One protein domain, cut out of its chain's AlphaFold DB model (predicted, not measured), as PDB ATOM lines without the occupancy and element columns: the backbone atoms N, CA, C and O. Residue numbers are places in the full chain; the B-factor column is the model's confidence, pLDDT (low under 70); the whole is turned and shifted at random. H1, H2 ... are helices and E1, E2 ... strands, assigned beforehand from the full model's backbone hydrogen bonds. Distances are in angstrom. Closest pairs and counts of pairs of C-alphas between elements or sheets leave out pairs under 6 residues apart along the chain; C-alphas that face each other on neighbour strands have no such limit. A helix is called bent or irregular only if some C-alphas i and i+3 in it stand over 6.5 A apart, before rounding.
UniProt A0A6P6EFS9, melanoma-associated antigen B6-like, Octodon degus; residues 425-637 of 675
ATOM      1  N   SER A 425     -13.854  25.742 -27.884       86.38
ATOM      2  CA  SER A 425     -14.460  26.731 -28.789       86.38
ATOM      3  C   SER A 425     -15.703  27.408 -28.208       86.38
ATOM      4  O   SER A 425     -16.010  28.521 -28.610       86.38
ATOM      5  N   LYS A 426     -16.400  26.765 -27.259       88.88
ATOM      6  CA  LYS A 426     -17.520  27.378 -26.537       88.88
ATOM      7  C   LYS A 426     -17.021  28.473 -25.591       88.88
ATOM      8  O   LYS A 426     -17.583  29.553 -25.550       88.88
ATOM      9  N   VAL A 427     -15.923  28.216 -24.880       90.31
ATOM     10  CA  VAL A 427     -15.308  29.201 -23.973       90.31
ATOM     11  C   VAL A 427     -14.696  30.375 -24.750       90.31
ATOM     12  O   VAL A 427     -14.692  31.495 -24.253       90.31
ATOM     13  N   ALA A 428     -14.229  30.142 -25.983       91.56
ATOM     14  CA  ALA A 428     -13.855  31.218 -26.901       91.56
ATOM     15  C   ALA A 428     -15.081  32.027 -27.374       91.56
ATOM     16  O   ALA A 428     -15.017  33.249 -27.380       91.56
ATOM     17  N   GLY A 429     -16.205  31.378 -27.707       91.81
ATOM     18  CA  GLY A 429     -17.466  32.057 -28.042       91.81
ATOM     19  C   GLY A 429     -18.037  32.880 -26.880       91.81
ATOM     20  O   GLY A 429     -18.327  34.060 -27.055       91.81
ATOM     21  N   ASP A 430     -18.089  32.303 -25.673       91.94
ATOM     22  CA  ASP A 430     -18.469  33.001 -24.433       91.94
ATOM     23  C   ASP A 430     -17.606  34.276 -24.222       91.94
ATOM     24  O   ASP A 430     -18.099  35.295 -23.738       91.94
ATOM     25  N   LEU A 431     -16.317  34.235 -24.598       94.50
ATOM     26  CA  LEU A 431     -15.387  35.369 -24.515       94.50
ATOM     27  C   LEU A 431     -15.614  36.421 -25.619       94.50
ATOM     28  O   LEU A 431     -15.566  37.611 -25.316       94.50
ATOM     29  N   VAL A 432     -15.890  36.005 -26.863       94.31
ATOM     30  CA  VAL A 432     -16.255  36.916 -27.970       94.31
ATOM     31  C   VAL A 432     -17.491  37.732 -27.600       94.31
ATOM     32  O   VAL A 432     -17.444  38.958 -27.668       94.31
ATOM     33  N   ASN A 433     -18.560  37.063 -27.150       91.50
ATOM     34  CA  ASN A 433     -19.789  37.720 -26.705       91.50
ATOM     35  C   ASN A 433     -19.489  38.788 -25.648       91.50
ATOM     36  O   ASN A 433     -19.855  39.942 -25.831       91.50
ATOM     37  N   HIS A 434     -18.746  38.435 -24.595       93.06
ATOM     38  CA  HIS A 434     -18.436  39.369 -23.514       93.06
ATOM     39  C   HIS A 434     -17.654  40.612 -23.974       93.06
ATOM     40  O   HIS A 434     -17.923  41.716 -23.503       93.06
ATOM     41  N   ILE A 435     -16.691  40.458 -24.888       94.12
ATOM     42  CA  ILE A 435     -15.911  41.589 -25.416       94.12
ATOM     43  C   ILE A 435     -16.821  42.533 -26.222       94.12
ATOM     44  O   ILE A 435     -16.784  43.747 -26.017       94.12
ATOM     45  N   ILE A 436     -17.686  41.978 -27.076       91.31
ATOM     46  CA  ILE A 436     -18.626  42.740 -27.910       91.31
ATOM     47  C   ILE A 436     -19.741  43.388 -27.071       91.31
ATOM     48  O   ILE A 436     -20.112  44.529 -27.330       91.31
ATOM     49  N   GLU A 437     -20.220  42.723 -26.016       89.56
ATOM     50  CA  GLU A 437     -21.135  43.298 -25.020       89.56
ATOM     51  C   GLU A 437     -20.521  44.525 -24.332       89.56
ATOM     52  O   GLU A 437     -21.184  45.553 -24.200       89.56
ATOM     53  N   MET A 438     -19.257  44.449 -23.890       91.50
ATOM     54  CA  MET A 438     -18.591  45.598 -23.260       91.50
ATOM     55  C   MET A 438     -18.423  46.751 -24.252       91.50
ATOM     56  O   MET A 438     -18.717  47.892 -23.897       91.50
ATOM     57  N   TYR A 439     -18.053  46.450 -25.497       89.25
ATOM     58  CA  TYR A 439     -17.959  47.433 -26.575       89.25
ATOM     59  C   TYR A 439     -19.306  48.124 -26.872       89.25
ATOM     60  O   TYR A 439     -19.387  49.350 -26.818       89.25
ATOM     61  N   GLN A 440     -20.393  47.368 -27.068       85.69
ATOM     62  CA  GLN A 440     -21.745  47.918 -27.275       85.69
ATOM     63  C   GLN A 440     -22.240  48.752 -26.084       85.69
ATOM     64  O   GLN A 440     -22.981  49.718 -26.261       85.69
ATOM     65  N   MET A 441     -21.824  48.408 -24.862       86.56
ATOM     66  CA  MET A 441     -22.108  49.187 -23.653       86.56
ATOM     67  C   MET A 441     -21.155  50.379 -23.441       86.56
ATOM     68  O   MET A 441     -21.289  51.057 -22.423       86.56
ATOM     69  N   LYS A 442     -20.190  50.617 -24.345       86.25
ATOM     70  CA  LYS A 442     -19.098  51.602 -24.216       86.25
ATOM     71  C   LYS A 442     -18.326  51.482 -22.888       86.25
ATOM     72  O   LYS A 442     -17.972  52.476 -22.260       86.25
ATOM     73  N   LYS A 443     -18.088  50.245 -22.436       89.12
ATOM     74  CA  LYS A 443     -17.383  49.904 -21.187       89.12
ATOM     75  C   LYS A 443     -15.949  49.435 -21.468       89.12
ATOM     76  O   LYS A 443     -15.732  48.731 -22.452       89.12
ATOM     77  N   PRO A 444     -14.977  49.739 -20.585       87.50
ATOM     78  CA  PRO A 444     -13.591  49.315 -20.765       87.50
ATOM     79  C   PRO A 444     -13.459  47.785 -20.721       87.50
ATOM     80  O   PRO A 444     -13.894  47.131 -19.766       87.50
ATOM     81  N   ILE A 445     -12.819  47.205 -21.736       94.06
ATOM     82  CA  ILE A 445     -12.617  45.757 -21.845       94.06
ATOM     83  C   ILE A 445     -11.416  45.377 -20.970       94.06
ATOM     84  O   ILE A 445     -10.269  45.618 -21.328       94.06
ATOM     85  N   MET A 446     -11.653  44.792 -19.793       93.56
ATOM     86  CA  MET A 446     -10.580  44.456 -18.841       93.56
ATOM     87  C   MET A 446     -10.217  42.965 -18.860       93.56
ATOM     88  O   MET A 446     -11.098  42.108 -18.747       93.56
ATOM     89  N   LYS A 447      -8.917  42.631 -18.805       93.12
ATOM     90  CA  LYS A 447      -8.403  41.253 -18.586       93.12
ATOM     91  C   LYS A 447      -9.058  40.575 -17.379       93.12
ATOM     92  O   LYS A 447      -9.470  39.419 -17.435       93.12
ATOM     93  N   LYS A 448      -9.247  41.341 -16.298       92.00
ATOM     94  CA  LYS A 448      -9.915  40.919 -15.053       92.00
ATOM     95  C   LYS A 448     -11.415  40.630 -15.220       92.00
ATOM     96  O   LYS A 448     -11.956  39.870 -14.419       92.00
ATOM     97  N   ALA A 449     -12.086  41.212 -16.216       91.81
ATOM     98  CA  ALA A 449     -13.481  40.917 -16.553       91.81
ATOM     99  C   ALA A 449     -13.576  39.671 -17.449       91.81
ATOM    100  O   ALA A 449     -14.264  38.718 -17.085       91.81
ATOM    101  N   MET A 450     -12.763  39.602 -18.510       93.62
ATOM    102  CA  MET A 450     -12.627  38.420 -19.375       93.62
ATOM    103  C   MET A 450     -12.316  37.142 -18.570       93.62
ATOM    104  O   MET A 450     -12.955  36.102 -18.738       93.62
ATOM    105  N   LEU A 451     -11.413  37.238 -17.589       92.12
ATOM    106  CA  LEU A 451     -11.084  36.148 -16.665       92.12
ATOM    107  C   LEU A 451     -12.202  35.776 -15.669       92.12
ATOM    108  O   LEU A 451     -12.007  34.827 -14.910       92.12
ATOM    109  N   LYS A 452     -13.355  36.461 -15.619       91.12
ATOM    110  CA  LYS A 452     -14.544  36.014 -14.855       91.12
ATOM    111  C   LYS A 452     -15.426  35.066 -15.667       91.12
ATOM    112  O   LYS A 452     -15.906  34.090 -15.101       91.12
ATOM    113  N   VAL A 453     -15.597  35.339 -16.963       88.06
ATOM    114  CA  VAL A 453     -16.426  34.550 -17.900       88.06
ATOM    115  C   VAL A 453     -15.858  33.141 -18.108       88.06
ATOM    116  O   VAL A 453     -16.589  32.166 -18.282       88.06
ATOM    117  N   ILE A 454     -14.531  33.028 -18.049       88.75
ATOM    118  CA  ILE A 454     -13.786  31.795 -18.299       88.75
ATOM    119  C   ILE A 454     -13.757  30.909 -17.043       88.75
ATOM    120  O   ILE A 454     -13.320  31.336 -15.971       88.75
ATOM    121  N   ASP A 455     -14.159  29.638 -17.186       83.38
ATOM    122  CA  ASP A 455     -14.134  28.645 -16.100       83.38
ATOM    123  C   ASP A 455     -12.762  28.582 -15.409       83.38
ATOM    124  O   ASP A 455     -11.725  28.645 -16.071       83.38
ATOM    125  N   LYS A 456     -12.721  28.301 -14.097       83.25
ATOM    126  CA  LYS A 456     -11.462  28.093 -13.339       83.25
ATOM    127  C   LYS A 456     -10.480  27.131 -14.040       83.25
ATOM    128  O   LYS A 456      -9.281  27.381 -14.042       83.25
ATOM    129  N   LYS A 457     -11.003  26.077 -14.682       82.44
ATOM    130  CA  LYS A 457     -10.256  25.049 -15.439       82.44
ATOM    131  C   LYS A 457      -9.627  25.575 -16.740       82.44
ATOM    132  O   LYS A 457      -8.684  24.985 -17.254       82.44
ATOM    133  N   HIS A 458     -10.153  26.673 -17.275       82.38
ATOM    134  CA  HIS A 458      -9.761  27.265 -18.549       82.38
ATOM    135  C   HIS A 458      -8.831  28.481 -18.401       82.38
ATOM    136  O   HIS A 458      -8.133  28.810 -19.357       82.38
ATOM    137  N   LYS A 459      -8.724  29.091 -17.209       86.38
ATOM    138  CA  LYS A 459      -7.906  30.303 -16.979       86.38
ATOM    139  C   LYS A 459      -6.413  30.130 -17.287       86.38
ATOM    140  O   LYS A 459      -5.822  31.041 -17.848       86.38
ATOM    141  N   LYS A 460      -5.821  28.953 -17.022       87.38
ATOM    142  CA  LYS A 460      -4.430  28.645 -17.433       87.38
ATOM    143  C   LYS A 460      -4.221  28.727 -18.956       87.38
ATOM    144  O   LYS A 460      -3.111  28.958 -19.407       87.38
ATOM    145  N   ARG A 461      -5.283  28.557 -19.753       89.38
ATOM    146  CA  ARG A 461      -5.267  28.641 -21.223       89.38
ATOM    147  C   ARG A 461      -5.777  29.992 -21.742       89.38
ATOM    148  O   ARG A 461      -6.155  30.082 -22.908       89.38
ATOM    149  N   PHE A 462      -5.793  31.036 -20.902       91.00
ATOM    150  CA  PHE A 462      -6.284  32.367 -21.274       91.00
ATOM    151  C   PHE A 462      -5.632  32.938 -22.547       91.00
ATOM    152  O   PHE A 462      -6.399  33.351 -23.409       91.00
ATOM    153  N   PRO A 463      -4.299  32.891 -22.763       92.31
ATOM    154  CA  PRO A 463      -3.705  33.429 -23.993       92.31
ATOM    155  C   PRO A 463      -4.201  32.717 -25.260       92.31
ATOM    156  O   PRO A 463      -4.567  33.371 -26.234       92.31
ATOM    157  N   LYS A 464      -4.305  31.377 -25.233       93.31
ATOM    158  CA  LYS A 464      -4.821  30.586 -26.367       93.31
ATOM    159  C   LYS A 464      -6.331  30.808 -26.591       93.31
ATOM    160  O   LYS A 464      -6.787  30.749 -27.728       93.31
ATOM    161  N   LEU A 465      -7.106  31.095 -25.537       93.38
ATOM    162  CA  LEU A 465      -8.515  31.504 -25.656       93.38
ATOM    163  C   LEU A 465      -8.663  32.923 -26.214       93.38
ATOM    164  O   LEU A 465      -9.503  33.132 -27.085       93.38
ATOM    165  N   LEU A 466      -7.844  33.868 -25.746       94.12
ATOM    166  CA  LEU A 466      -7.862  35.255 -26.200       94.12
ATOM    167  C   LEU A 466      -7.483  35.336 -27.679       94.12
ATOM    168  O   LEU A 466      -8.289  35.847 -28.441       94.12
ATOM    169  N   ARG A 467      -6.367  34.719 -28.109       94.00
ATOM    170  CA  ARG A 467      -5.983  34.638 -29.537       94.00
ATOM    171  C   ARG A 467      -7.101  34.061 -30.420       94.00
ATOM    172  O   ARG A 467      -7.289  34.508 -31.546       94.00
ATOM    173  N   ARG A 468      -7.882  33.087 -29.925       93.25
ATOM    174  CA  ARG A 468      -9.024  32.529 -30.676       93.25
ATOM    175  C   ARG A 468     -10.249  33.449 -30.676       93.25
ATOM    176  O   ARG A 468     -10.984  33.457 -31.659       93.25
ATOM    177  N   ALA A 469     -10.480  34.201 -29.603       94.62
ATOM    178  CA  ALA A 469     -11.555  35.183 -29.535       94.62
ATOM    179  C   ALA A 469     -11.247  36.423 -30.388       94.62
ATOM    180  O   ALA A 469     -12.119  36.843 -31.137       94.62
ATOM    181  N   THR A 470     -10.021  36.953 -30.354       94.50
ATOM    182  CA  THR A 470      -9.611  38.090 -31.193       94.50
ATOM    183  C   THR A 470      -9.667  37.737 -32.673       94.50
ATOM    184  O   THR A 470     -10.309  38.465 -33.414       94.50
ATOM    185  N   PHE A 471      -9.158  36.568 -33.086       92.88
ATOM    186  CA  PHE A 471      -9.339  36.058 -34.454       92.88
ATOM    187  C   PHE A 471     -10.822  35.991 -34.862       92.88
ATOM    188  O   PHE A 471     -11.195  36.421 -35.947       92.88
ATOM    189  N   ASN A 472     -11.699  35.469 -33.994       92.44
ATOM    190  CA  ASN A 472     -13.132  35.413 -34.291       92.44
ATOM    191  C   ASN A 472     -13.773  36.820 -34.364       92.44
ATOM    192  O   ASN A 472     -14.718  36.998 -35.126       92.44
ATOM    193  N   ILE A 473     -13.300  37.798 -33.580       93.81
ATOM    194  CA  ILE A 473     -13.795  39.187 -33.603       93.81
ATOM    195  C   ILE A 473     -13.338  39.902 -34.878       93.81
ATOM    196  O   ILE A 473     -14.155  40.517 -35.559       93.81
ATOM    197  N   GLU A 474     -12.067  39.750 -35.236       92.75
ATOM    198  CA  GLU A 474     -11.465  40.283 -36.457       92.75
ATOM    199  C   GLU A 474     -12.179  39.740 -37.700       92.75
ATOM    200  O   GLU A 474     -12.634  40.509 -38.539       92.75
ATOM    201  N   VAL A 475     -12.393  38.424 -37.773       90.50
ATOM    202  CA  VAL A 475     -13.047  37.784 -38.924       90.50
ATOM    203  C   VAL A 475     -14.557  38.054 -38.984       90.50
ATOM    204  O   VAL A 475     -15.090  38.240 -40.071       90.50
ATOM    205  N   VAL A 476     -15.293  38.084 -37.866       90.44
ATOM    206  CA  VAL A 476     -16.768  38.229 -37.929       90.44
ATOM    207  C   VAL A 476     -17.238  39.684 -37.863       90.44
ATOM    208  O   VAL A 476     -18.225  40.032 -38.509       90.44
ATOM    209  N   PHE A 477     -16.546  40.539 -37.108       90.38
ATOM    210  CA  PHE A 477     -16.928  41.941 -36.915       90.38
ATOM    211  C   PHE A 477     -15.996  42.934 -37.605       90.38
ATOM    212  O   PHE A 477     -16.407  44.074 -37.784       90.38
ATOM    213  N   GLY A 478     -14.801  42.518 -38.040       91.25
ATOM    214  CA  GLY A 478     -13.811  43.405 -38.661       91.25
ATOM    215  C   GLY A 478     -13.041  44.267 -37.664       91.25
ATOM    216  O   GLY A 478     -12.472  45.275 -38.057       91.25
ATOM    217  N   MET A 479     -13.031  43.890 -36.381       91.62
ATOM    218  CA  MET A 479     -12.422  44.692 -35.317       91.62
ATOM    219  C   MET A 479     -11.167  44.044 -34.734       91.62
ATOM    220  O   MET A 479     -11.103  42.831 -34.539       91.62
ATOM    221  N   GLU A 480     -10.193  44.868 -34.369       91.56
ATOM    222  CA  GLU A 480      -8.951  44.460 -33.725       91.56
ATOM    223  C   GLU A 480      -8.966  44.814 -32.229       91.56
ATOM    224  O   GLU A 480      -9.291  45.937 -31.845       91.56
ATOM    225  N   LEU A 481      -8.600  43.864 -31.361       93.75
ATOM    226  CA  LEU A 481      -8.508  44.088 -29.914       93.75
ATOM    227  C   LEU A 481      -7.094  44.543 -29.528       93.75
ATOM    228  O   LEU A 481      -6.231  43.705 -29.264       93.75
ATOM    229  N   LYS A 482      -6.874  45.859 -29.447       92.19
ATOM    230  CA  LYS A 482      -5.587  46.453 -29.041       92.19
ATOM    231  C   LYS A 482      -5.528  46.647 -27.522       92.19
ATOM    232  O   LYS A 482      -6.524  47.026 -26.902       92.19
ATOM    233  N   GLU A 483      -4.378  46.369 -26.903       92.56
ATOM    234  CA  GLU A 483      -4.128  46.691 -25.487       92.56
ATOM    235  C   GLU A 483      -3.777  48.184 -25.386       92.56
ATOM    236  O   GLU A 483      -2.902  48.661 -26.099       92.56
ATOM    237  N   VAL A 484      -4.503  48.930 -24.549       91.50
ATOM    238  CA  VAL A 484      -4.363  50.396 -24.403       91.50
ATOM    239  C   VAL A 484      -3.545  50.754 -23.161       91.50
ATOM    240  O   VAL A 484      -2.911  51.799 -23.100       91.50
ATOM    241  N   ASP A 485      -3.562  49.884 -22.153       88.94
ATOM    242  CA  ASP A 485      -2.789  50.050 -20.927       88.94
ATOM    243  C   ASP A 485      -2.473  48.668 -20.348       88.94
ATOM    244  O   ASP A 485      -3.367  47.975 -19.848       88.94
ATOM    245  N   ALA A 486      -1.198  48.279 -20.405       88.62
ATOM    246  CA  ALA A 486      -0.713  47.004 -19.883       88.62
ATOM    247  C   ALA A 486      -0.822  46.911 -18.346       88.62
ATOM    248  O   ALA A 486      -1.150  45.847 -17.809       88.62
ATOM    249  N   THR A 487      -0.627  48.029 -17.631       87.62
ATOM    250  CA  THR A 487      -0.652  48.109 -16.157       87.62
ATOM    251  C   THR A 487      -2.056  47.862 -15.599       87.62
ATOM    252  O   THR A 487      -2.233  47.119 -14.631       87.62
ATOM    253  N   LYS A 488      -3.080  48.419 -16.258       85.81
ATOM    254  CA  LYS A 488      -4.502  48.147 -15.983       85.81
ATOM    255  C   LYS A 488      -4.982  46.868 -16.680       85.81
ATOM    256  O   LYS A 488      -6.039  46.332 -16.327       85.81
ATOM    257  N   SER A 489      -4.201  46.378 -17.645       90.31
ATOM    258  CA  SER A 489      -4.535  45.316 -18.591       90.31
ATOM    259  C   SER A 489      -5.919  45.526 -19.220       90.31
ATOM    260  O   SER A 489      -6.837  44.698 -19.081       90.31
ATOM    261  N   SER A 490      -6.085  46.695 -19.838       92.88
ATOM    262  CA  SER A 490      -7.316  47.138 -20.493       92.88
ATOM    263  C   SER A 490      -7.133  47.302 -21.995       92.88
ATOM    264  O   SER A 490      -6.121  47.821 -22.461       92.88
ATOM    265  N   TYR A 491      -8.158  46.888 -22.729       93.69
ATOM    266  CA  TYR A 491      -8.188  46.792 -24.179       93.69
ATOM    267  C   TYR A 491      -9.286  47.686 -24.759       93.69
ATOM    268  O   TYR A 491     -10.267  48.006 -24.077       93.69
ATOM    269  N   ASN A 492      -9.150  48.015 -26.039       91.44
ATOM    270  CA  ASN A 492     -10.187  48.632 -26.856       91.44
ATOM    271  C   ASN A 492     -10.393  47.815 -28.142       91.44
ATOM    272  O   ASN A 492      -9.476  47.118 -28.578       91.44
ATOM    273  N   LEU A 493     -11.581  47.902 -28.744       91.88
ATOM    274  CA  LEU A 493     -11.794  47.443 -30.116       91.88
ATOM    275  C   LEU A 493     -11.605  48.623 -31.067       91.88
ATOM    276  O   LEU A 493     -12.341  49.607 -30.994       91.88
ATOM    277  N   VAL A 494     -10.624  48.500 -31.952       88.31
ATOM    278  CA  VAL A 494     -10.391  49.412 -33.077       88.31
ATOM    279  C   VAL A 494     -10.994  48.772 -34.325       88.31
ATOM    280  O   VAL A 494     -10.995  47.548 -34.452       88.31
ATOM    281  N   ASP A 495     -11.557  49.575 -35.218       87.12
ATOM    282  CA  ASP A 495     -12.115  49.082 -36.476       87.12
ATOM    283  C   ASP A 495     -10.989  48.898 -37.511       87.12
ATOM    284  O   ASP A 495     -10.071  49.716 -37.538       87.12
ATOM    285  N   LYS A 496     -10.998  47.828 -38.322       84.00
ATOM    286  CA  LYS A 496      -9.922  47.597 -39.319       84.00
ATOM    287  C   LYS A 496     -10.086  48.378 -40.623       84.00
ATOM    288  O   LYS A 496      -9.122  48.523 -41.363       84.00
ATOM    289  N   MET A 497     -11.290  48.866 -40.880       74.12
ATOM    290  CA  MET A 497     -11.623  49.797 -41.951       74.12
ATOM    291  C   MET A 497     -12.280  51.000 -41.269       74.12
ATOM    292  O   MET A 497     -12.982  50.810 -40.274       74.12
ATOM    293  N   ASN A 498     -12.055  52.222 -41.752       68.50
ATOM    294  CA  ASN A 498     -12.439  53.457 -41.045       68.50
ATOM    295  C   ASN A 498     -13.948  53.794 -41.133       68.50
ATOM    296  O   ASN A 498     -14.343  54.955 -41.247       68.50
ATOM    297  N   LEU A 499     -14.804  52.772 -41.034       69.00
ATOM    298  CA  LEU A 499     -16.240  52.878 -41.248       69.00
ATOM    299  C   LEU A 499     -16.907  53.877 -40.285       69.00
ATOM    300  O   LEU A 499     -16.646  53.860 -39.072       69.00
ATOM    301  N   PRO A 500     -17.861  54.690 -40.782       65.00
ATOM    302  CA  PRO A 500     -18.552  55.683 -39.977       65.00
ATOM    303  C   PRO A 500     -19.260  55.035 -38.785       65.00
ATOM    304  O   PRO A 500     -19.820  53.940 -38.870       65.00
ATOM    305  N   TYR A 501     -19.238  55.748 -37.657       63.28
ATOM    306  CA  TYR A 501     -19.765  55.285 -36.370       63.28
ATOM    307  C   TYR A 501     -19.128  53.968 -35.869       63.28
ATOM    308  O   TYR A 501     -19.800  53.186 -35.198       63.28
ATOM    309  N   ASN A 502     -17.843  53.731 -36.178       66.19
ATOM    310  CA  ASN A 502     -17.083  52.527 -35.802       66.19
ATOM    311  C   ASN A 502     -17.766  51.238 -36.301       66.19
ATOM    312  O   ASN A 502     -18.188  50.382 -35.518       66.19
ATOM    313  N   GLY A 503     -17.972  51.155 -37.615       65.19
ATOM    314  CA  GLY A 503     -18.560  49.974 -38.249       65.19
ATOM    315  C   GLY A 503     -20.077  49.879 -38.116       65.19
ATOM    316  O   GLY A 503     -20.683  48.918 -38.602       65.19
ATOM    317  N   MET A 504     -20.730  50.855 -37.480       71.31
ATOM    318  CA  MET A 504     -22.187  50.921 -37.377       71.31
ATOM    319  C   MET A 504     -22.783  51.696 -38.556       71.31
ATOM    320  O   MET A 504     -23.118  52.871 -38.467       71.31
ATOM    321  N   VAL A 505     -23.009  50.957 -39.644       64.12
ATOM    322  CA  VAL A 505     -23.670  51.379 -40.900       64.12
ATOM    323  C   VAL A 505     -25.043  52.070 -40.710       64.12
ATOM    324  O   VAL A 505     -25.539  52.723 -41.624       64.12
ATOM    325  N   SER A 506     -25.647  51.994 -39.518       63.78
ATOM    326  CA  SER A 506     -26.820  52.787 -39.132       63.78
ATOM    327  C   SER A 506     -26.703  53.291 -37.687       63.78
ATOM    328  O   SER A 506     -26.165  52.598 -36.818       63.78
ATOM    329  N   ARG A 507     -27.229  54.496 -37.417       57.50
ATOM    330  CA  ARG A 507     -27.219  55.133 -36.088       57.50
ATOM    331  C   ARG A 507     -28.116  54.356 -35.114       57.50
ATOM    332  O   ARG A 507     -29.338  54.411 -35.223       57.50
ATOM    333  N   GLY A 508     -27.535  53.684 -34.119       61.81
ATOM    334  CA  GLY A 508     -28.311  53.020 -33.066       61.81
ATOM    335  C   GLY A 508     -27.533  51.971 -32.274       61.81
ATOM    336  O   GLY A 508     -26.307  51.991 -32.219       61.81
ATOM    337  N   LYS A 509     -28.261  51.036 -31.650       64.38
ATOM    338  CA  LYS A 509     -27.684  49.820 -31.052       64.38
ATOM    339  C   LYS A 509     -27.559  48.745 -32.131       64.38
ATOM    340  O   LYS A 509     -28.567  48.357 -32.717       64.38
ATOM    341  N   GLY A 510     -26.359  48.215 -32.347       76.38
ATOM    342  CA  GLY A 510     -26.140  47.136 -33.306       76.38
ATOM    343  C   GLY A 510     -24.786  46.448 -33.153       76.38
ATOM    344  O   GLY A 510     -23.945  46.842 -32.347       76.38
ATOM    345  N   PHE A 511     -24.582  45.393 -33.939       83.62
ATOM    346  CA  PHE A 511     -23.261  44.806 -34.154       83.62
ATOM    347  C   PHE A 511     -22.521  45.544 -35.284       83.62
ATOM    348  O   PHE A 511     -23.189  45.918 -36.261       83.62
ATOM    349  N   PRO A 512     -21.185  45.698 -35.196       87.25
ATOM    350  CA  PRO A 512     -20.357  46.191 -36.296       87.25
ATOM    351  C   PRO A 512     -20.596  45.410 -37.592       87.25
ATOM    352  O   PRO A 512     -20.895  44.212 -37.571       87.25
ATOM    353  N   LYS A 513     -20.489  46.108 -38.724       88.94
ATOM    354  CA  LYS A 513     -20.686  45.573 -40.079       88.94
ATOM    355  C   LYS A 513     -19.386  45.473 -40.876       88.94
ATOM    356  O   LYS A 513     -19.404  44.869 -41.942       88.94
ATOM    357  N   THR A 514     -18.278  45.990 -40.353       90.12
ATOM    358  CA  THR A 514     -16.958  46.028 -40.999       90.12
ATOM    359  C   THR A 514     -16.514  44.662 -41.495       90.12
ATOM    360  O   THR A 514     -16.167  44.504 -42.660       90.12
ATOM    361  N   GLY A 515     -16.630  43.640 -40.643       90.69
ATOM    362  CA  GLY A 515     -16.335  42.259 -41.014       90.69
ATOM    363  C   GLY A 515     -17.197  41.788 -42.181       90.69
ATOM    364  O   GLY A 515     -16.669  41.263 -43.152       90.69
ATOM    365  N   PHE A 516     -18.510  42.026 -42.140       91.81
ATOM    366  CA  PHE A 516     -19.415  41.659 -43.233       91.81
ATOM    367  C   PHE A 516     -19.055  42.363 -44.555       91.81
ATOM    368  O   PHE A 516     -19.014  41.704 -45.591       91.81
ATOM    369  N   LEU A 517     -18.721  43.658 -44.514       92.81
ATOM    370  CA  LEU A 517     -18.283  44.400 -45.698       92.81
ATOM    371  C   LEU A 517     -16.950  43.874 -46.251       92.81
ATOM    372  O   LEU A 517     -16.890  43.568 -47.435       92.81
ATOM    373  N   MET A 518     -15.914  43.682 -45.426       93.12
ATOM    374  CA  MET A 518     -14.620  43.148 -45.892       93.12
ATOM    375  C   MET A 518     -14.738  41.743 -46.517       93.12
ATOM    376  O   MET A 518     -13.939  41.368 -47.375       93.12
ATOM    377  N   HIS A 519     -15.761  40.967 -46.144       93.44
ATOM    378  CA  HIS A 519     -16.063  39.690 -46.797       93.44
ATOM    379  C   HIS A 519     -16.761  39.834 -48.151       93.44
ATOM    380  O   HIS A 519     -16.529  39.001 -49.022       93.44
ATOM    381  N   LEU A 520     -17.574  40.874 -48.357       95.38
ATOM    382  CA  LEU A 520     -18.127  41.196 -49.676       95.38
ATOM    383  C   LEU A 520     -17.057  41.800 -50.592       95.38
ATOM    384  O   LEU A 520     -16.871  41.309 -51.700       95.38
ATOM    385  N   LEU A 521     -16.293  42.783 -50.105       95.44
ATOM    386  CA  LEU A 521     -15.175  43.384 -50.838       95.44
ATOM    387  C   LEU A 521     -14.157  42.319 -51.263       95.44
ATOM    388  O   LEU A 521     -13.790  42.249 -52.431       95.44
ATOM    389  N   GLY A 522     -13.763  41.424 -50.354       94.81
ATOM    390  CA  GLY A 522     -12.838  40.344 -50.691       94.81
ATOM    391  C   GLY A 522     -13.422  39.265 -51.606       94.81
ATOM    392  O   GLY A 522     -12.680  38.731 -52.423       94.81
ATOM    393  N   LEU A 523     -14.732  38.983 -51.561       95.94
ATOM    394  CA  LEU A 523     -15.378  38.136 -52.575       95.94
ATOM    395  C   LEU A 523     -15.258  38.768 -53.970       95.94
ATOM    396  O   LEU A 523     -14.838  38.093 -54.908       95.94
ATOM    397  N   ILE A 524     -15.620  40.048 -54.086       97.00
ATOM    398  CA  ILE A 524     -15.586  40.821 -55.333       97.00
ATOM    399  C   ILE A 524     -14.155  40.885 -55.877       97.00
ATOM    400  O   ILE A 524     -13.911  40.552 -57.035       97.00
ATOM    401  N   PHE A 525     -13.184  41.208 -55.020       96.12
ATOM    402  CA  PHE A 525     -11.772  41.243 -55.383       96.12
ATOM    403  C   PHE A 525     -11.286  39.876 -55.887       96.12
ATOM    404  O   PHE A 525     -10.813  39.766 -57.016       96.12
ATOM    405  N   MET A 526     -11.505  38.806 -55.115       93.88
ATOM    406  CA  MET A 526     -11.130  37.439 -55.498       93.88
ATOM    407  C   MET A 526     -11.743  37.014 -56.842       93.88
ATOM    408  O   MET A 526     -11.073  36.335 -57.627       93.88
ATOM    409  N   LYS A 527     -12.980  37.443 -57.132       94.06
ATOM    410  CA  LYS A 527     -13.694  37.187 -58.392       94.06
ATOM    411  C   LYS A 527     -13.189  37.994 -59.596       94.06
ATOM    412  O   LYS A 527     -13.383  37.525 -60.712       94.06
ATOM    413  N   GLY A 528     -12.471  39.098 -59.385       92.88
ATOM    414  CA  GLY A 528     -11.899  39.934 -60.450       92.88
ATOM    415  C   GLY A 528     -12.405  41.370 -60.441       92.88
ATOM    416  O   GLY A 528     -12.757  41.892 -61.490       92.88
ATOM    417  N   ASN A 529     -12.488  41.983 -59.257       95.44
ATOM    418  CA  ASN A 529     -13.037  43.329 -59.006       95.44
ATOM    419  C   ASN A 529     -14.531  43.520 -59.320       95.44
ATOM    420  O   ASN A 529     -15.097  44.557 -58.982       95.44
ATOM    421  N   SER A 530     -15.182  42.490 -59.859       95.44
ATOM    422  CA  SER A 530     -16.632  42.355 -59.953       95.44
ATOM    423  C   SER A 530     -17.079  40.977 -59.452       95.44
ATOM    424  O   SER A 530     -16.370  39.980 -59.612       95.44
ATOM    425  N   ALA A 531     -18.270  40.902 -58.857       97.19
ATOM    426  CA  ALA A 531     -19.000  39.655 -58.650       97.19
ATOM    427  C   ALA A 531     -20.495  39.848 -58.935       97.19
ATOM    428  O   ALA A 531     -21.123  40.749 -58.380       97.19
ATOM    429  N   THR A 532     -21.086  38.967 -59.746       95.81
ATOM    430  CA  THR A 532     -22.527  39.008 -60.057       95.81
ATOM    431  C   THR A 532     -23.397  38.819 -58.802       95.81
ATOM    432  O   THR A 532     -22.951  38.219 -57.813       95.81
ATOM    433  N   GLU A 533     -24.645  39.302 -58.817       95.12
ATOM    434  CA  GLU A 533     -25.568  39.189 -57.676       95.12
ATOM    435  C   GLU A 533     -25.756  37.718 -57.237       95.12
ATOM    436  O   GLU A 533     -25.757  37.423 -56.038       95.12
ATOM    437  N   GLU A 534     -25.792  36.766 -58.172       94.19
ATOM    438  CA  GLU A 534     -25.903  35.333 -57.873       94.19
ATOM    439  C   GLU A 534     -24.662  34.807 -57.135       94.19
ATOM    440  O   GLU A 534     -24.794  34.045 -56.175       94.19
ATOM    441  N   ASN A 535     -23.454  35.245 -57.516       94.88
ATOM    442  CA  ASN A 535     -22.208  34.882 -56.826       94.88
ATOM    443  C   ASN A 535     -22.176  35.422 -55.385       94.88
ATOM    444  O   ASN A 535     -21.716  34.730 -54.468       94.88
ATOM    445  N   VAL A 536     -22.686  36.639 -55.174       95.56
ATOM    446  CA  VAL A 536     -22.818  37.251 -53.843       95.56
ATOM    447  C   VAL A 536     -23.813  36.467 -52.984       95.56
ATOM    448  O   VAL A 536     -23.465  36.051 -51.872       95.56
ATOM    449  N   TRP A 537     -25.011  36.172 -53.496       95.50
ATOM    450  CA  TRP A 537     -25.995  35.379 -52.754       95.50
ATOM    451  C   TRP A 537     -25.538  33.946 -52.493       95.50
ATOM    452  O   TRP A 537     -25.774  33.430 -51.402       95.50
ATOM    453  N   GLU A 538     -24.835  33.295 -53.421       95.06
ATOM    454  CA  GLU A 538     -24.324  31.937 -53.221       95.06
ATOM    455  C   GLU A 538     -23.333  31.869 -52.037       95.06
ATOM    456  O   GLU A 538     -23.440  30.990 -51.172       95.06
ATOM    457  N   PHE A 539     -22.425  32.845 -51.926       93.81
ATOM    458  CA  PHE A 539     -21.500  32.990 -50.794       93.81
ATOM    459  C   PHE A 539     -22.229  33.262 -49.464       93.81
ATOM    460  O   PHE A 539     -21.956  32.600 -48.452       93.81
ATOM    461  N   LEU A 540     -23.201  34.179 -49.463       93.44
ATOM    462  CA  LEU A 540     -24.029  34.504 -48.293       93.44
ATOM    463  C   LEU A 540     -24.848  33.283 -47.820       93.44
ATOM    464  O   LEU A 540     -24.802  32.909 -46.640       93.44
ATOM    465  N   ASN A 541     -25.501  32.572 -48.743       92.81
ATOM    466  CA  ASN A 541     -26.296  31.367 -48.480       92.81
ATOM    467  C   ASN A 541     -25.441  30.225 -47.896       92.81
ATOM    468  O   ASN A 541     -25.874  29.478 -46.999       92.81
ATOM    469  N   LYS A 542     -24.186  30.096 -48.349       90.75
ATOM    470  CA  LYS A 542     -23.202  29.183 -47.751       90.75
ATOM    471  C   LYS A 542     -22.864  29.603 -46.316       90.75
ATOM    472  O   LYS A 542     -22.894  28.741 -45.435       90.75
ATOM    473  N   MET A 543     -22.681  30.901 -46.045       85.44
ATOM    474  CA  MET A 543     -22.531  31.476 -44.691       85.44
ATOM    475  C   MET A 543     -23.769  31.382 -43.782       85.44
ATOM    476  O   MET A 543     -23.636  31.596 -42.576       85.44
ATOM    477  N   LYS A 544     -24.941  30.995 -44.309       88.88
ATOM    478  CA  LYS A 544     -26.244  30.997 -43.608       88.88
ATOM    479  C   LYS A 544     -26.800  32.399 -43.343       88.88
ATOM    480  O   LYS A 544     -27.494  32.629 -42.354       88.88
ATOM    481  N   ILE A 545     -26.511  33.302 -44.275       92.00
ATOM    482  CA  ILE A 545     -27.118  34.619 -44.428       92.00
ATOM    483  C   ILE A 545     -27.963  34.524 -45.702       92.00
ATOM    484  O   ILE A 545     -27.416  34.293 -46.772       92.00
ATOM    485  N   TYR A 546     -29.284  34.618 -45.580       91.06
ATOM    486  CA  TYR A 546     -30.220  34.327 -46.669       91.06
ATOM    487  C   TYR A 546     -30.977  35.590 -47.078       91.06
ATOM    488  O   TYR A 546     -31.313  36.399 -46.209       91.06
ATOM    489  N   ASP A 547     -31.282  35.746 -48.368       89.88
ATOM    490  CA  ASP A 547     -32.177  36.820 -48.808       89.88
ATOM    491  C   ASP A 547     -33.586  36.658 -48.196       89.88
ATOM    492  O   ASP A 547     -33.989  35.565 -47.789       89.88
ATOM    493  N   GLY A 548     -34.296  37.774 -48.016       86.50
ATOM    494  CA  GLY A 548     -35.585  37.870 -47.323       86.50
ATOM    495  C   GLY A 548     -35.553  37.556 -45.817       86.50
ATOM    496  O   GLY A 548     -36.511  37.858 -45.108       86.50
ATOM    497  N   GLN A 549     -34.471  36.976 -45.280       90.31
ATOM    498  CA  GLN A 549     -34.413  36.502 -43.893       90.31
ATOM    499  C   GLN A 549     -33.530  37.381 -43.003       90.31
ATOM    500  O   GLN A 549     -32.319  37.497 -43.186       90.31
ATOM    501  N   LYS A 550     -34.127  37.944 -41.948       90.19
ATOM    502  CA  LYS A 550     -33.433  38.792 -40.970       90.19
ATOM    503  C   LYS A 550     -32.380  38.009 -40.168       90.19
ATOM    504  O   LYS A 550     -32.697  37.315 -39.200       90.19
ATOM    505  N   HIS A 551     -31.109  38.168 -40.528       89.75
ATOM    506  CA  HIS A 551     -29.970  37.608 -39.810       89.75
ATOM    507  C   HIS A 551     -29.691  38.375 -38.506       89.75
ATOM    508  O   HIS A 551     -29.706  39.605 -38.467       89.75
ATOM    509  N   PHE A 552     -29.378  37.658 -37.423       85.25
ATOM    510  CA  PHE A 552     -29.326  38.237 -36.072       85.25
ATOM    511  C   PHE A 552     -28.236  39.312 -35.863       85.25
ATOM    512  O   PHE A 552     -28.451  40.245 -35.096       85.25
ATOM    513  N   LEU A 553     -27.093  39.222 -36.560       83.94
ATOM    514  CA  LEU A 553     -26.018  40.234 -36.494       83.94
ATOM    515  C   LEU A 553     -26.221  41.397 -37.467       83.94
ATOM    516  O   LEU A 553     -25.799  42.530 -37.210       83.94
ATOM    517  N   PHE A 554     -26.796  41.096 -38.629       83.75
ATOM    518  CA  PHE A 554     -26.706  41.953 -39.812       83.75
ATOM    519  C   PHE A 554     -28.028  42.635 -40.156       83.75
ATOM    520  O   PHE A 554     -28.017  43.641 -40.853       83.75
ATOM    521  N   GLY A 555     -29.139  42.169 -39.583       88.69
ATOM    522  CA  GLY A 555     -30.470  42.591 -39.979       88.69
ATOM    523  C   GLY A 555     -30.891  41.883 -41.263       88.69
ATOM    524  O   GLY A 555     -30.569  40.719 -41.481       88.69
ATOM    525  N   GLU A 556     -31.646  42.587 -42.084       90.81
ATOM    526  CA  GLU A 556     -32.121  42.146 -43.393       90.81
ATOM    527  C   GLU A 556     -30.983  42.276 -44.432       90.81
ATOM    528  O   GLU A 556     -30.546  43.401 -44.687       90.81
ATOM    529  N   PRO A 557     -30.455  41.174 -45.007       91.25
ATOM    530  CA  PRO A 557     -29.214  41.229 -45.785       91.25
ATOM    531  C   PRO A 557     -29.306  42.083 -47.050       91.25
ATOM    532  O   PRO A 557     -28.407  42.885 -47.293       91.25
ATOM    533  N   ARG A 558     -30.400  41.983 -47.820       92.06
ATOM    534  CA  ARG A 558     -30.566  42.766 -49.055       92.06
ATOM    535  C   ARG A 558     -30.688  44.255 -48.769       92.06
ATOM    536  O   ARG A 558     -30.046  45.049 -49.440       92.06
ATOM    537  N   LYS A 559     -31.389  44.637 -47.697       90.81
ATOM    538  CA  LYS A 559     -31.420  46.024 -47.215       90.81
ATOM    539  C   LYS A 559     -30.033  46.526 -46.802       90.81
ATOM    540  O   LYS A 559     -29.655  47.616 -47.214       90.81
ATOM    541  N   LEU A 560     -29.266  45.735 -46.049       90.50
ATOM    542  CA  LEU A 560     -27.904  46.107 -45.652       90.50
ATOM    543  C   LEU A 560     -26.998  46.332 -46.875       90.50
ATOM    544  O   LEU A 560     -26.277  47.322 -46.919       90.50
ATOM    545  N   ILE A 561     -27.042  45.441 -47.866       92.31
ATOM    546  CA  ILE A 561     -26.220  45.540 -49.080       92.31
ATOM    547  C   ILE A 561     -26.695  46.709 -49.958       92.31
ATOM    548  O   ILE A 561     -25.959  47.673 -50.158       92.31
ATOM    549  N   MET A 562     -27.943  46.652 -50.427       90.62
ATOM    550  CA  MET A 562     -28.491  47.555 -51.444       90.62
ATOM    551  C   MET A 562     -28.766  48.957 -50.909       90.62
ATOM    552  O   MET A 562     -28.415  49.950 -51.539       90.62
ATOM    553  N   ASN A 563     -29.394  49.060 -49.736       85.50
ATOM    554  CA  ASN A 563     -29.869  50.350 -49.243       85.50
ATOM    555  C   ASN A 563     -28.835  51.047 -48.367       85.50
ATOM    556  O   ASN A 563     -28.873  52.271 -48.292       85.50
ATOM    557  N   ASP A 564     -27.933  50.314 -47.707       87.94
ATOM    558  CA  ASP A 564     -26.959  50.914 -46.797       87.94
ATOM    559  C   ASP A 564     -25.516  50.893 -47.344       87.94
ATOM    560  O   ASP A 564     -24.912  51.959 -47.421       87.94
ATOM    561  N   LEU A 565     -24.956  49.751 -47.769       91.81
ATOM    562  CA  LEU A 565     -23.561  49.683 -48.250       91.81
ATOM    563  C   LEU A 565     -23.352  50.358 -49.618       91.81
ATOM    564  O   LEU A 565     -22.367  51.085 -49.779       91.81
ATOM    565  N   VAL A 566     -24.280  50.189 -50.570       92.94
ATOM    566  CA  VAL A 566     -24.232  50.898 -51.866       92.94
ATOM    567  C   VAL A 566     -24.507  52.399 -51.694       92.94
ATOM    568  O   VAL A 566     -23.790  53.234 -52.244       92.94
ATOM    569  N   ARG A 567     -25.474  52.782 -50.845       89.75
ATOM    570  CA  ARG A 567     -25.750  54.200 -50.527       89.75
ATOM    571  C   ARG A 567     -24.569  54.887 -49.831       89.75
ATOM    572  O   ARG A 567     -24.335  56.067 -50.064       89.75
ATOM    573  N   LEU A 568     -23.819  54.159 -49.002       89.44
ATOM    574  CA  LEU A 568     -22.568  54.626 -48.395       89.44
ATOM    575  C   LEU A 568     -21.358  54.551 -49.348       89.44
ATOM    576  O   LEU A 568     -20.255  54.861 -48.915       89.44
ATOM    577  N   LYS A 569     -21.538  54.175 -50.624       92.88
ATOM    578  CA  LYS A 569     -20.491  54.127 -51.662       92.88
ATOM    579  C   LYS A 569     -19.317  53.178 -51.369       92.88
ATOM    580  O   LYS A 569     -18.241  53.340 -51.939       92.88
ATOM    581  N   TYR A 570     -19.526  52.166 -50.524       93.50
ATOM    582  CA  TYR A 570     -18.577  51.053 -50.353       93.50
ATOM    583  C   TYR A 570     -18.728  49.986 -51.431       93.50
ATOM    584  O   TYR A 570     -17.765  49.322 -51.795       93.50
ATOM    585  N   LEU A 571     -19.947  49.821 -51.933       96.00
ATOM    586  CA  LEU A 571     -20.253  48.947 -53.051       96.00
ATOM    587  C   LEU A 571     -20.857  49.786 -54.169       96.00
ATOM    588  O   LEU A 571     -21.598  50.735 -53.911       96.00
ATOM    589  N   GLU A 572     -20.583  49.394 -55.399       96.69
ATOM    590  CA  GLU A 572     -21.397  49.770 -56.546       96.69
ATOM    591  C   GLU A 572     -22.212  48.563 -56.986       96.69
ATOM    592  O   GLU A 572     -21.796  47.422 -56.796       96.69
ATOM    593  N   TYR A 573     -23.399  48.825 -57.523       96.19
ATOM    594  CA  TYR A 573     -24.299  47.823 -58.074       96.19
ATOM    595  C   TYR A 573     -24.798  48.353 -59.410       96.19
ATOM    596  O   TYR A 573     -25.401  49.429 -59.456       96.19
ATOM    597  N   ARG A 574     -24.522  47.621 -60.487       94.88
ATOM    598  CA  ARG A 574     -24.878  48.014 -61.854       94.88
ATOM    599  C   ARG A 574     -25.380  46.814 -62.644       94.88
ATOM    600  O   ARG A 574     -25.072  45.674 -62.303       94.88
ATOM    601  N   GLN A 575     -26.155  47.078 -63.690       95.44
ATOM    602  CA  GLN A 575     -26.448  46.058 -64.692       95.44
ATOM    603  C   GLN A 575     -25.159  45.760 -65.472       95.44
ATOM    604  O   GLN A 575     -24.386  46.676 -65.761       95.44
ATOM    605  N   VAL A 576     -24.929  44.493 -65.801       93.56
ATOM    606  CA  VAL A 576     -23.866  44.081 -66.722       93.56
ATOM    607  C   VAL A 576     -24.242  44.596 -68.121       93.56
ATOM    608  O   VAL A 576     -25.362  44.313 -68.561       93.56
ATOM    609  N   PRO A 577     -23.373  45.351 -68.822       91.31
ATOM    610  CA  PRO A 577     -23.640  45.785 -70.192       91.31
ATOM    611  C   PRO A 577     -24.017  44.610 -71.097       91.31
ATOM    612  O   PRO A 577     -23.495  43.509 -70.931       91.31
ATOM    613  N   ASP A 578     -24.950  44.851 -72.017       88.56
ATOM    614  CA  ASP A 578     -25.382  43.900 -73.051       88.56
ATOM    615  C   ASP A 578     -25.877  42.532 -72.523       88.56
ATOM    616  O   ASP A 578     -25.895  41.535 -73.245       88.56
ATOM    617  N   SER A 579     -26.319  42.480 -71.259       91.50
ATOM    618  CA  SER A 579     -26.927  41.286 -70.659       91.50
ATOM    619  C   SER A 579     -28.411  41.143 -71.014       91.50
ATOM    620  O   SER A 579     -29.245  41.949 -70.592       91.50
ATOM    621  N   ASP A 580     -28.736  40.073 -71.745       88.38
ATOM    622  CA  ASP A 580     -30.098  39.575 -71.957       88.38
ATOM    623  C   ASP A 580     -30.196  38.102 -71.489       88.38
ATOM    624  O   ASP A 580     -29.506  37.242 -72.046       88.38
ATOM    625  N   PRO A 581     -30.995  37.781 -70.450       89.25
ATOM    626  CA  PRO A 581     -31.761  38.711 -69.619       89.25
ATOM    627  C   PRO A 581     -30.856  39.642 -68.780       89.25
ATOM    628  O   PRO A 581     -29.689  39.320 -68.547       89.25
ATOM    629  N   PRO A 582     -31.382  40.774 -68.268       92.69
ATOM    630  CA  PRO A 582     -30.636  41.693 -67.411       92.69
ATOM    631  C   PRO A 582     -30.003  41.024 -66.182       92.69
ATOM    632  O   PRO A 582     -30.699  40.628 -65.243       92.69
ATOM    633  N   HIS A 583     -28.672  40.964 -66.160       92.56
ATOM    634  CA  HIS A 583     -27.881  40.515 -65.012       92.56
ATOM    635  C   HIS A 583     -27.251  41.707 -64.287       92.56
ATOM    636  O   HIS A 583     -26.949  42.734 -64.893       92.56
ATOM    637  N   TYR A 584     -27.014  41.564 -62.982       94.88
ATOM    638  CA  TYR A 584     -26.441  42.618 -62.143       94.88
ATOM    639  C   TYR A 584     -25.159  42.170 -61.450       94.88
ATOM    640  O   TYR A 584     -25.001  41.005 -61.078       94.88
ATOM    641  N   GLU A 585     -24.251  43.117 -61.238       96.25
ATOM    642  CA  GLU A 585     -22.957  42.888 -60.608       96.25
ATOM    643  C   GLU A 585     -22.606  43.927 -59.543       96.25
ATOM    644  O   GLU A 585     -23.024  45.086 -59.600       96.25
ATOM    645  N   PHE A 586     -21.824  43.478 -58.560       97.69
ATOM    646  CA  PHE A 586     -21.277  44.281 -57.479       97.69
ATOM    647  C   PHE A 586     -19.787  44.541 -57.682       97.69
ATOM    648  O   PHE A 586     -19.009  43.603 -57.862       97.69
ATOM    649  N   LEU A 587     -19.394  45.805 -57.549       97.44
ATOM    650  CA  LEU A 587     -18.006  46.264 -57.573       97.44
ATOM    651  C   LEU A 587     -17.655  46.976 -56.258       97.44
ATOM    652  O   LEU A 587     -18.534  47.307 -55.456       97.44
ATOM    653  N   TRP A 588     -16.366  47.227 -56.029       97.25
ATOM    654  CA  TRP A 588     -15.927  48.164 -54.991       97.25
ATOM    655  C   TRP A 588     -16.341  49.585 -55.388       97.25
ATOM    656  O   TRP A 588     -16.028  50.026 -56.489       97.25
ATOM    657  N   GLY A 589     -17.019  50.301 -54.491       95.81
ATOM    658  CA  GLY A 589     -17.288  51.730 -54.669       95.81
ATOM    659  C   GLY A 589     -16.125  52.606 -54.181       95.81
ATOM    660  O   GLY A 589     -15.255  52.122 -53.451       95.81
ATOM    661  N   PRO A 590     -16.108  53.912 -54.504       93.88
ATOM    662  CA  PRO A 590     -14.985  54.807 -54.202       93.88
ATOM    663  C   PRO A 590     -14.656  54.908 -52.704       93.88
ATOM    664  O   PRO A 590     -13.504  55.126 -52.337       93.88
ATOM    665  N   LYS A 591     -15.636  54.692 -51.815       91.75
ATOM    666  CA  LYS A 591     -15.416  54.707 -50.360       91.75
ATOM    667  C   LYS A 591     -14.804  53.409 -49.825       91.75
ATOM    668  O   LYS A 591     -14.352  53.394 -48.687       91.75
ATOM    669  N   ALA A 592     -14.789  52.327 -50.612       93.19
ATOM    670  CA  ALA A 592     -13.995  51.147 -50.278       93.19
ATOM    671  C   ALA A 592     -12.509  51.450 -50.460       93.19
ATOM    672  O   ALA A 592     -11.792  51.411 -49.467       93.19
ATOM    673  N   TYR A 593     -12.097  51.859 -51.664       91.56
ATOM    674  CA  TYR A 593     -10.715  52.257 -51.965       91.56
ATOM    675  C   TYR A 593     -10.195  53.322 -50.980       91.56
ATOM    676  O   TYR A 593      -9.170  53.126 -50.338       91.56
ATOM    677  N   ALA A 594     -10.975  54.381 -50.721       89.75
ATOM    678  CA  ALA A 594     -10.587  55.441 -49.780       89.75
ATOM    679  C   ALA A 594     -10.474  55.017 -48.292       89.75
ATOM    680  O   ALA A 594     -10.025  55.813 -47.467       89.75
ATOM    681  N   GLU A 595     -10.902  53.806 -47.905       89.12
ATOM    682  CA  GLU A 595     -10.827  53.314 -46.514       89.12
ATOM    683  C   GLU A 595     -10.130  51.950 -46.349       89.12
ATOM    684  O   GLU A 595      -9.872  51.544 -45.212       89.12
ATOM    685  N   THR A 596      -9.817  51.241 -47.437       90.62
ATOM    686  CA  THR A 596      -9.007  50.014 -47.455       90.62
ATOM    687  C   THR A 596      -8.389  49.778 -48.836       90.62
ATOM    688  O   THR A 596      -9.073  49.919 -49.844       90.62
ATOM    689  N   SER A 597      -7.142  49.298 -48.879       92.00
ATOM    690  CA  SER A 597      -6.528  48.766 -50.107       92.00
ATOM    691  C   SER A 597      -6.903  47.293 -50.316       92.00
ATOM    692  O   SER A 597      -7.291  46.589 -49.367       92.00
ATOM    693  N   LYS A 598      -6.734  46.792 -51.545       94.44
ATOM    694  CA  LYS A 598      -6.809  45.361 -51.891       94.44
ATOM    695  C   LYS A 598      -5.883  44.515 -51.030       94.44
ATOM    696  O   LYS A 598      -6.291  43.429 -50.619       94.44
ATOM    697  N   MET A 599      -4.691  45.012 -50.686       94.50
ATOM    698  CA  MET A 599      -3.733  44.278 -49.852       94.50
ATOM    699  C   MET A 599      -4.302  43.984 -48.462       94.50
ATOM    700  O   MET A 599      -4.331  42.830 -48.041       94.50
ATOM    701  N   LYS A 600      -4.867  44.991 -47.783       91.75
ATOM    702  CA  LYS A 600      -5.486  44.843 -46.448       91.75
ATOM    703  C   LYS A 600      -6.655  43.842 -46.459       91.75
ATOM    704  O   LYS A 600      -6.858  43.091 -45.500       91.75
ATOM    705  N   VAL A 601      -7.405  43.778 -47.562       93.25
ATOM    706  CA  VAL A 601      -8.464  42.773 -47.766       93.25
ATOM    707  C   VAL A 601      -7.874  41.385 -48.059       93.25
ATOM    708  O   VAL A 601      -8.359  40.388 -47.515       93.25
ATOM    709  N   LEU A 602      -6.802  41.299 -48.852       94.12
ATOM    710  CA  LEU A 602      -6.099  40.054 -49.167       94.12
ATOM    711  C   LEU A 602      -5.442  39.430 -47.932       94.12
ATOM    712  O   LEU A 602      -5.559  38.222 -47.732       94.12
ATOM    713  N   GLU A 603      -4.824  40.237 -47.067       92.56
ATOM    714  CA  GLU A 603      -4.306  39.817 -45.762       92.56
ATOM    715  C   GLU A 603      -5.382  39.134 -44.923       92.56
ATOM    716  O   GLU A 603      -5.155  38.047 -44.388       92.56
ATOM    717  N   LEU A 604      -6.572  39.739 -44.818       90.06
ATOM    718  CA  LEU A 604      -7.682  39.156 -44.068       90.06
ATOM    719  C   LEU A 604      -8.095  37.806 -44.674       90.06
ATOM    720  O   LEU A 604      -8.254  36.827 -43.943       90.06
ATOM    721  N   TRP A 605      -8.208  37.720 -46.001       90.44
ATOM    722  CA  TRP A 605      -8.567  36.486 -46.710       90.44
ATOM    723  C   TRP A 605      -7.499  35.392 -46.621       90.44
ATOM    724  O   TRP A 605      -7.830  34.205 -46.507       90.44
ATOM    725  N   ALA A 606      -6.223  35.766 -46.591       92.00
ATOM    726  CA  ALA A 606      -5.114  34.855 -46.360       92.00
ATOM    727  C   ALA A 606      -5.093  34.357 -44.903       92.00
ATOM    728  O   ALA A 606      -5.067  33.151 -44.648       92.00
ATOM    729  N   LYS A 607      -5.268  35.262 -43.939       90.75
ATOM    730  CA  LYS A 607      -5.361  34.965 -42.505       90.75
ATOM    731  C   LYS A 607      -6.550  34.071 -42.150       90.75
ATOM    732  O   LYS A 607      -6.418  33.182 -41.312       90.75
ATOM    733  N   ILE A 608      -7.696  34.233 -42.812       89.44
ATOM    734  CA  ILE A 608      -8.856  33.333 -42.678       89.44
ATOM    735  C   ILE A 608      -8.517  31.905 -43.136       89.44
ATOM    736  O   ILE A 608      -9.030  30.937 -42.572       89.44
ATOM    737  N   ASN A 609      -7.639  31.771 -44.130       87.50
ATOM    738  CA  ASN A 609      -7.176  30.502 -44.682       87.50
ATOM    739  C   ASN A 609      -6.016  29.844 -43.908       87.50
ATOM    740  O   ASN A 609      -5.669  28.715 -44.241       87.50
ATOM    741  N   ASP A 610      -5.443  30.500 -42.891       90.69
ATOM    742  CA  ASP A 610      -4.113  30.196 -42.322       90.69
ATOM    743  C   ASP A 610      -3.021  30.136 -43.420       90.69
ATOM    744  O   ASP A 610      -2.295  29.153 -43.554       90.69
ATOM    745  N   THR A 611      -2.937  31.165 -44.268       94.06
ATOM    746  CA  THR A 611      -1.965  31.247 -45.374       94.06
ATOM    747  C   THR A 611      -1.472  32.689 -45.573       94.06
ATOM    748  O   THR A 611      -1.967  33.600 -44.912       94.06
ATOM    749  N   VAL A 612      -0.497  32.901 -46.463       94.06
ATOM    750  CA  VAL A 612       0.090  34.221 -46.779       94.06
ATOM    751  C   VAL A 612      -0.564  34.871 -48.015       94.06
ATOM    752  O   VAL A 612      -1.075  34.128 -48.860       94.06
ATOM    753  N   PRO A 613      -0.559  36.216 -48.155       94.06
ATOM    754  CA  PRO A 613      -1.143  36.921 -49.307       94.06
ATOM    755  C   PRO A 613      -0.582  36.462 -50.658       94.06
ATOM    756  O   PRO A 613      -1.350  36.155 -51.567       94.06
ATOM    757  N   SER A 614       0.741  36.296 -50.754       94.38
ATOM    758  CA  SER A 614       1.449  35.825 -51.955       94.38
ATOM    759  C   SER A 614       1.006  34.444 -52.441       94.38
ATOM    760  O   SER A 614       1.097  34.145 -53.626       94.38
ATOM    761  N   ALA A 615       0.393  33.620 -51.584       93.81
ATOM    762  CA  ALA A 615      -0.195  32.348 -51.997       93.81
ATOM    763  C   ALA A 615      -1.539  32.500 -52.756       93.81
ATOM    764  O   ALA A 615      -2.266  31.511 -52.912       93.81
ATOM    765  N   PHE A 616      -1.866  33.725 -53.186       91.81
ATOM    766  CA  PHE A 616      -2.894  34.101 -54.159       91.81
ATOM    767  C   PHE A 616      -2.323  34.904 -55.351       91.81
ATOM    768  O   PHE A 616      -3.103  35.507 -56.080       91.81
ATOM    769  N   GLU A 617      -0.995  34.916 -55.530       92.06
ATOM    770  CA  GLU A 617      -0.206  35.365 -56.698       92.06
ATOM    771  C   GLU A 617      -0.852  36.459 -57.567       92.06
ATOM    772  O   GLU A 617      -0.689  37.632 -57.250       92.06
ATOM    773  N   ALA A 618      -1.674  36.117 -58.564       93.38
ATOM    774  CA  ALA A 618      -2.361  37.086 -59.433       93.38
ATOM    775  C   ALA A 618      -3.172  38.182 -58.696       93.38
ATOM    776  O   ALA A 618      -3.335  39.274 -59.229       93.38
ATOM    777  N   ARG A 619      -3.678  37.925 -57.477       94.94
ATOM    778  CA  ARG A 619      -4.304  38.943 -56.603       94.94
ATOM    779  C   ARG A 619      -3.290  39.682 -55.737       94.94
ATOM    780  O   ARG A 619      -3.516  40.833 -55.395       94.94
ATOM    781  N   TYR A 620      -2.187  39.040 -55.372       96.06
ATOM    782  CA  TYR A 620      -1.116  39.685 -54.619       96.06
ATOM    783  C   TYR A 620      -0.391  40.729 -55.474       96.06
ATOM    784  O   TYR A 620      -0.264  41.870 -55.046       96.06
ATOM    785  N   GLU A 621      -0.044  40.389 -56.717       95.38
ATOM    786  CA  GLU A 621       0.482  41.349 -57.691       95.38
ATOM    787  C   GLU A 621      -0.488  42.507 -57.966       95.38
ATOM    788  O   GLU A 621      -0.076  43.652 -58.111       95.38
ATOM    789  N   GLU A 622      -1.788  42.217 -58.067       95.06
ATOM    790  CA  GLU A 622      -2.802  43.240 -58.339       95.06
ATOM    791  C   GLU A 622      -2.981  44.205 -57.161       95.06
ATOM    792  O   GLU A 622      -3.241  45.385 -57.375       95.06
ATOM    793  N   ALA A 623      -2.810  43.716 -55.931       95.06
ATOM    794  CA  ALA A 623      -2.779  44.546 -54.737       95.06
ATOM    795  C   ALA A 623      -1.481  45.367 -54.633       95.06
ATOM    796  O   ALA A 623      -1.546  46.524 -54.237       95.06
ATOM    797  N   LEU A 624      -0.326  44.810 -55.027       95.00
ATOM    798  CA  LEU A 624       0.940  45.555 -55.074       95.00
ATOM    799  C   LEU A 624       0.886  46.710 -56.081       95.00
ATOM    800  O   LEU A 624       1.239  47.826 -55.726       95.00
ATOM    801  N   ARG A 625       0.373  46.471 -57.298       93.69
ATOM    802  CA  ARG A 625       0.218  47.521 -58.326       93.69
ATOM    803  C   ARG A 625      -0.727  48.650 -57.901       93.69
ATOM    804  O   ARG A 625      -0.575  49.767 -58.373       93.69
ATOM    805  N   GLU A 626      -1.702  48.371 -57.035       91.25
ATOM    806  CA  GLU A 626      -2.569  49.404 -56.452       91.25
ATOM    807  C   GLU A 626      -1.809  50.263 -55.431       91.25
ATOM    808  O   GLU A 626      -1.877  51.485 -55.502       91.25
ATOM    809  N   GLU A 627      -1.036  49.649 -54.530       89.12
ATOM    810  CA  GLU A 627      -0.266  50.384 -53.513       89.12
ATOM    811  C   GLU A 627       0.938  51.147 -54.116       89.12
ATOM    812  O   GLU A 627       1.289  52.218 -53.625       89.12
ATOM    813  N   GLU A 628       1.510  50.658 -55.221       89.50
ATOM    814  CA  GLU A 628       2.504  51.363 -56.051       89.50
ATOM    815  C   GLU A 628       1.892  52.605 -56.730       89.50
ATOM    816  O   GLU A 628       2.427  53.706 -56.613       89.50
ATOM    817  N   GLN A 629       0.710  52.470 -57.345       86.75
ATOM    818  CA  GLN A 629      -0.001  53.591 -57.978       86.75
ATOM    819  C   GLN A 629      -0.496  54.638 -56.966       86.75
ATOM    820  O   GLN A 629      -0.471  55.832 -57.266       86.75
ATOM    821  N   GLU A 630      -0.914  54.231 -55.761       79.50
ATOM    822  CA  GLU A 630      -1.217  55.170 -54.671       79.50
ATOM    823  C   GLU A 630       0.033  55.964 -54.246       79.50
ATOM    824  O   GLU A 630      -0.067  57.169 -54.004       79.50
ATOM    825  N   ALA A 631       1.212  55.331 -54.199       78.62
ATOM    826  CA  ALA A 631       2.468  55.999 -53.858       78.62
ATOM    827  C   ALA A 631       2.921  56.996 -54.942       78.62
ATOM    828  O   ALA A 631       3.199  58.153 -54.617       78.62
ATOM    829  N   ASP A 632       2.928  56.597 -56.217       76.06
ATOM    830  CA  ASP A 632       3.324  57.460 -57.343       76.06
ATOM    831  C   ASP A 632       2.438  58.710 -57.461       76.06
ATOM    832  O   ASP A 632       2.928  59.813 -57.728       76.06
ATOM    833  N   VAL A 633       1.128  58.571 -57.213       76.56
ATOM    834  CA  VAL A 633       0.187  59.704 -57.193       76.56
ATOM    835  C   VAL A 633       0.505  60.675 -56.054       76.56
ATOM    836  O   VAL A 633       0.451  61.887 -56.263       76.56
ATOM    837  N   ILE A 634       0.875  60.178 -54.868       75.69
ATOM    838  CA  ILE A 634       1.283  61.029 -53.738       75.69
ATOM    839  C   ILE A 634       2.580  61.783 -54.067       75.69
ATOM    840  O   ILE A 634       2.634  62.994 -53.857       75.69
ATOM    841  N   VAL A 635       3.586  61.105 -54.631       73.69
ATOM    842  CA  VAL A 635       4.869  61.723 -55.022       73.69
ATOM    843  C   VAL A 635       4.656  62.814 -56.080       73.69
ATOM    844  O   VAL A 635       5.140  63.936 -55.915       73.69
ATOM    845  N   SER A 636       3.857  62.523 -57.111       67.44
ATOM    846  CA  SER A 636       3.524  63.474 -58.186       67.44
ATOM    847  C   SER A 636       2.768  64.708 -57.673       67.44
ATOM    848  O   SER A 636       2.953  65.816 -58.181       67.44
ATOM    849  N   LEU A 637       1.920  64.535 -56.652       63.47
ATOM    850  CA  LEU A 637       1.205  65.634 -56.002       63.47
ATOM    851  C   LEU A 637       2.123  66.519 -55.151       63.47
ATOM    852  O   LEU A 637       1.894  67.723 -55.117       63.47
TER     853      LEU A 637
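AT A GLANCE: This is residues 425 to 637 of the 675 residues of the protein "melanoma-associated antigen B6-like" of Octodon degus (UniProt A0A6P6EFS9). Two lobes meet where H3 reaches the first residues of H4: the larger has a small sheet of E3, E5 and E4 with H4, H5 and H6 over one face, and H8 crossing H4; the smaller has the hairpin E1 and E2 with H1, H2 and H3. H10 packs on H8 with its first part; its residues 631 to 637 stick out, as does the hairpin tip, residues 577 to 582. The printed part has 213 residues, mostly helix by class, in the order H1 H2 H3 E1 E2 H4 E3 H5 H6 E4 E5 H7 H8 H9 H10. The sheets, E3 - E5 - E4 and E1 - E2, are antiparallel; the whole is compact, radius of gyration of the C-alphas 18.9 A, spans 63 by 46 by 32 A.

IN THESE COORDINATES: E3 is residues 530 to 532, E5 584 to 588 and E4 571 to 575. H4, 514 to 528, is 21.0 A long and starts at C-alpha (-16.958, 46.028, -40.999); H5 is 533 to 543, H6 557 to 565, H7 590 to 593, H8 598 to 608 and H9 613 to 616. H10, 618 to 637, is 29.0 A long and ends at C-alpha (1.205, 65.634, -56.002). H1, 425 to 440, starts at C-alpha (-14.460, 26.731, -28.789); H2 is 447 to 453, E1 479 to 485 and E2 490 to 495. H3, 459 to 477, is irregular, C-alphas 460 and 463 being 8.2 A apart.

HOW THE PARTS SIT: E5 pairs with E3 (N 586 and O 531, 2.8 A) and, as a hairpin, with E4 (N 572 and O 587, 2.9 A). H4, H5 and H6 on one face make two layers, helices over a sheet; E3, H5, H6 and E4 form a split strand-helix-strand unit, E5 between its strands, with a right-handed crossover. H4 runs across the strands, 72 degrees to E5 on the local plane, at a height over the sheet of 8.1 A. H7 only grazes the sheet with residues 590 to 592. H8, the hub, touches H4 about perpendicular at 75 degrees (closest C-alphas Gly 522 and Val 601, 5.8 A), H9 (Ala 606 and Pro 613, 5.4 A) and H10 (Met 599 and Ala 623, 5.0 A). H3 and H4 touch only at their ends (Phe 477 and Gly 515, 4.2 A). H1 touches H3 (Val 432 and Ala 469, 5.2 A) and H2 (Leu 431 and Met 450, 6.6 A). In the hairpin E1 and E2, N 480 and O 494 are 2.8 A apart. Every O i to N i+4 pair is within hydrogen-bond range in H1, H4, H5 and H8, but 13 of 15 in H3, 4 of 5 in H6, 15 of 16 in H10, and 1 of 3 in H2, with 3 of 4 O i to N i+3 pairs; H7 and H9 are too short.

THE WHOLE: The C-alphas farthest apart, of Thr 487 and Asp 580, are 63.7 A apart. The printed part has no cut; its long links are E2 to H4 and H5 to H6. The mean pLDDT of the printed part is 89.3; under 70 are residues 498 to 503, 505 to 509 and 636 to 637.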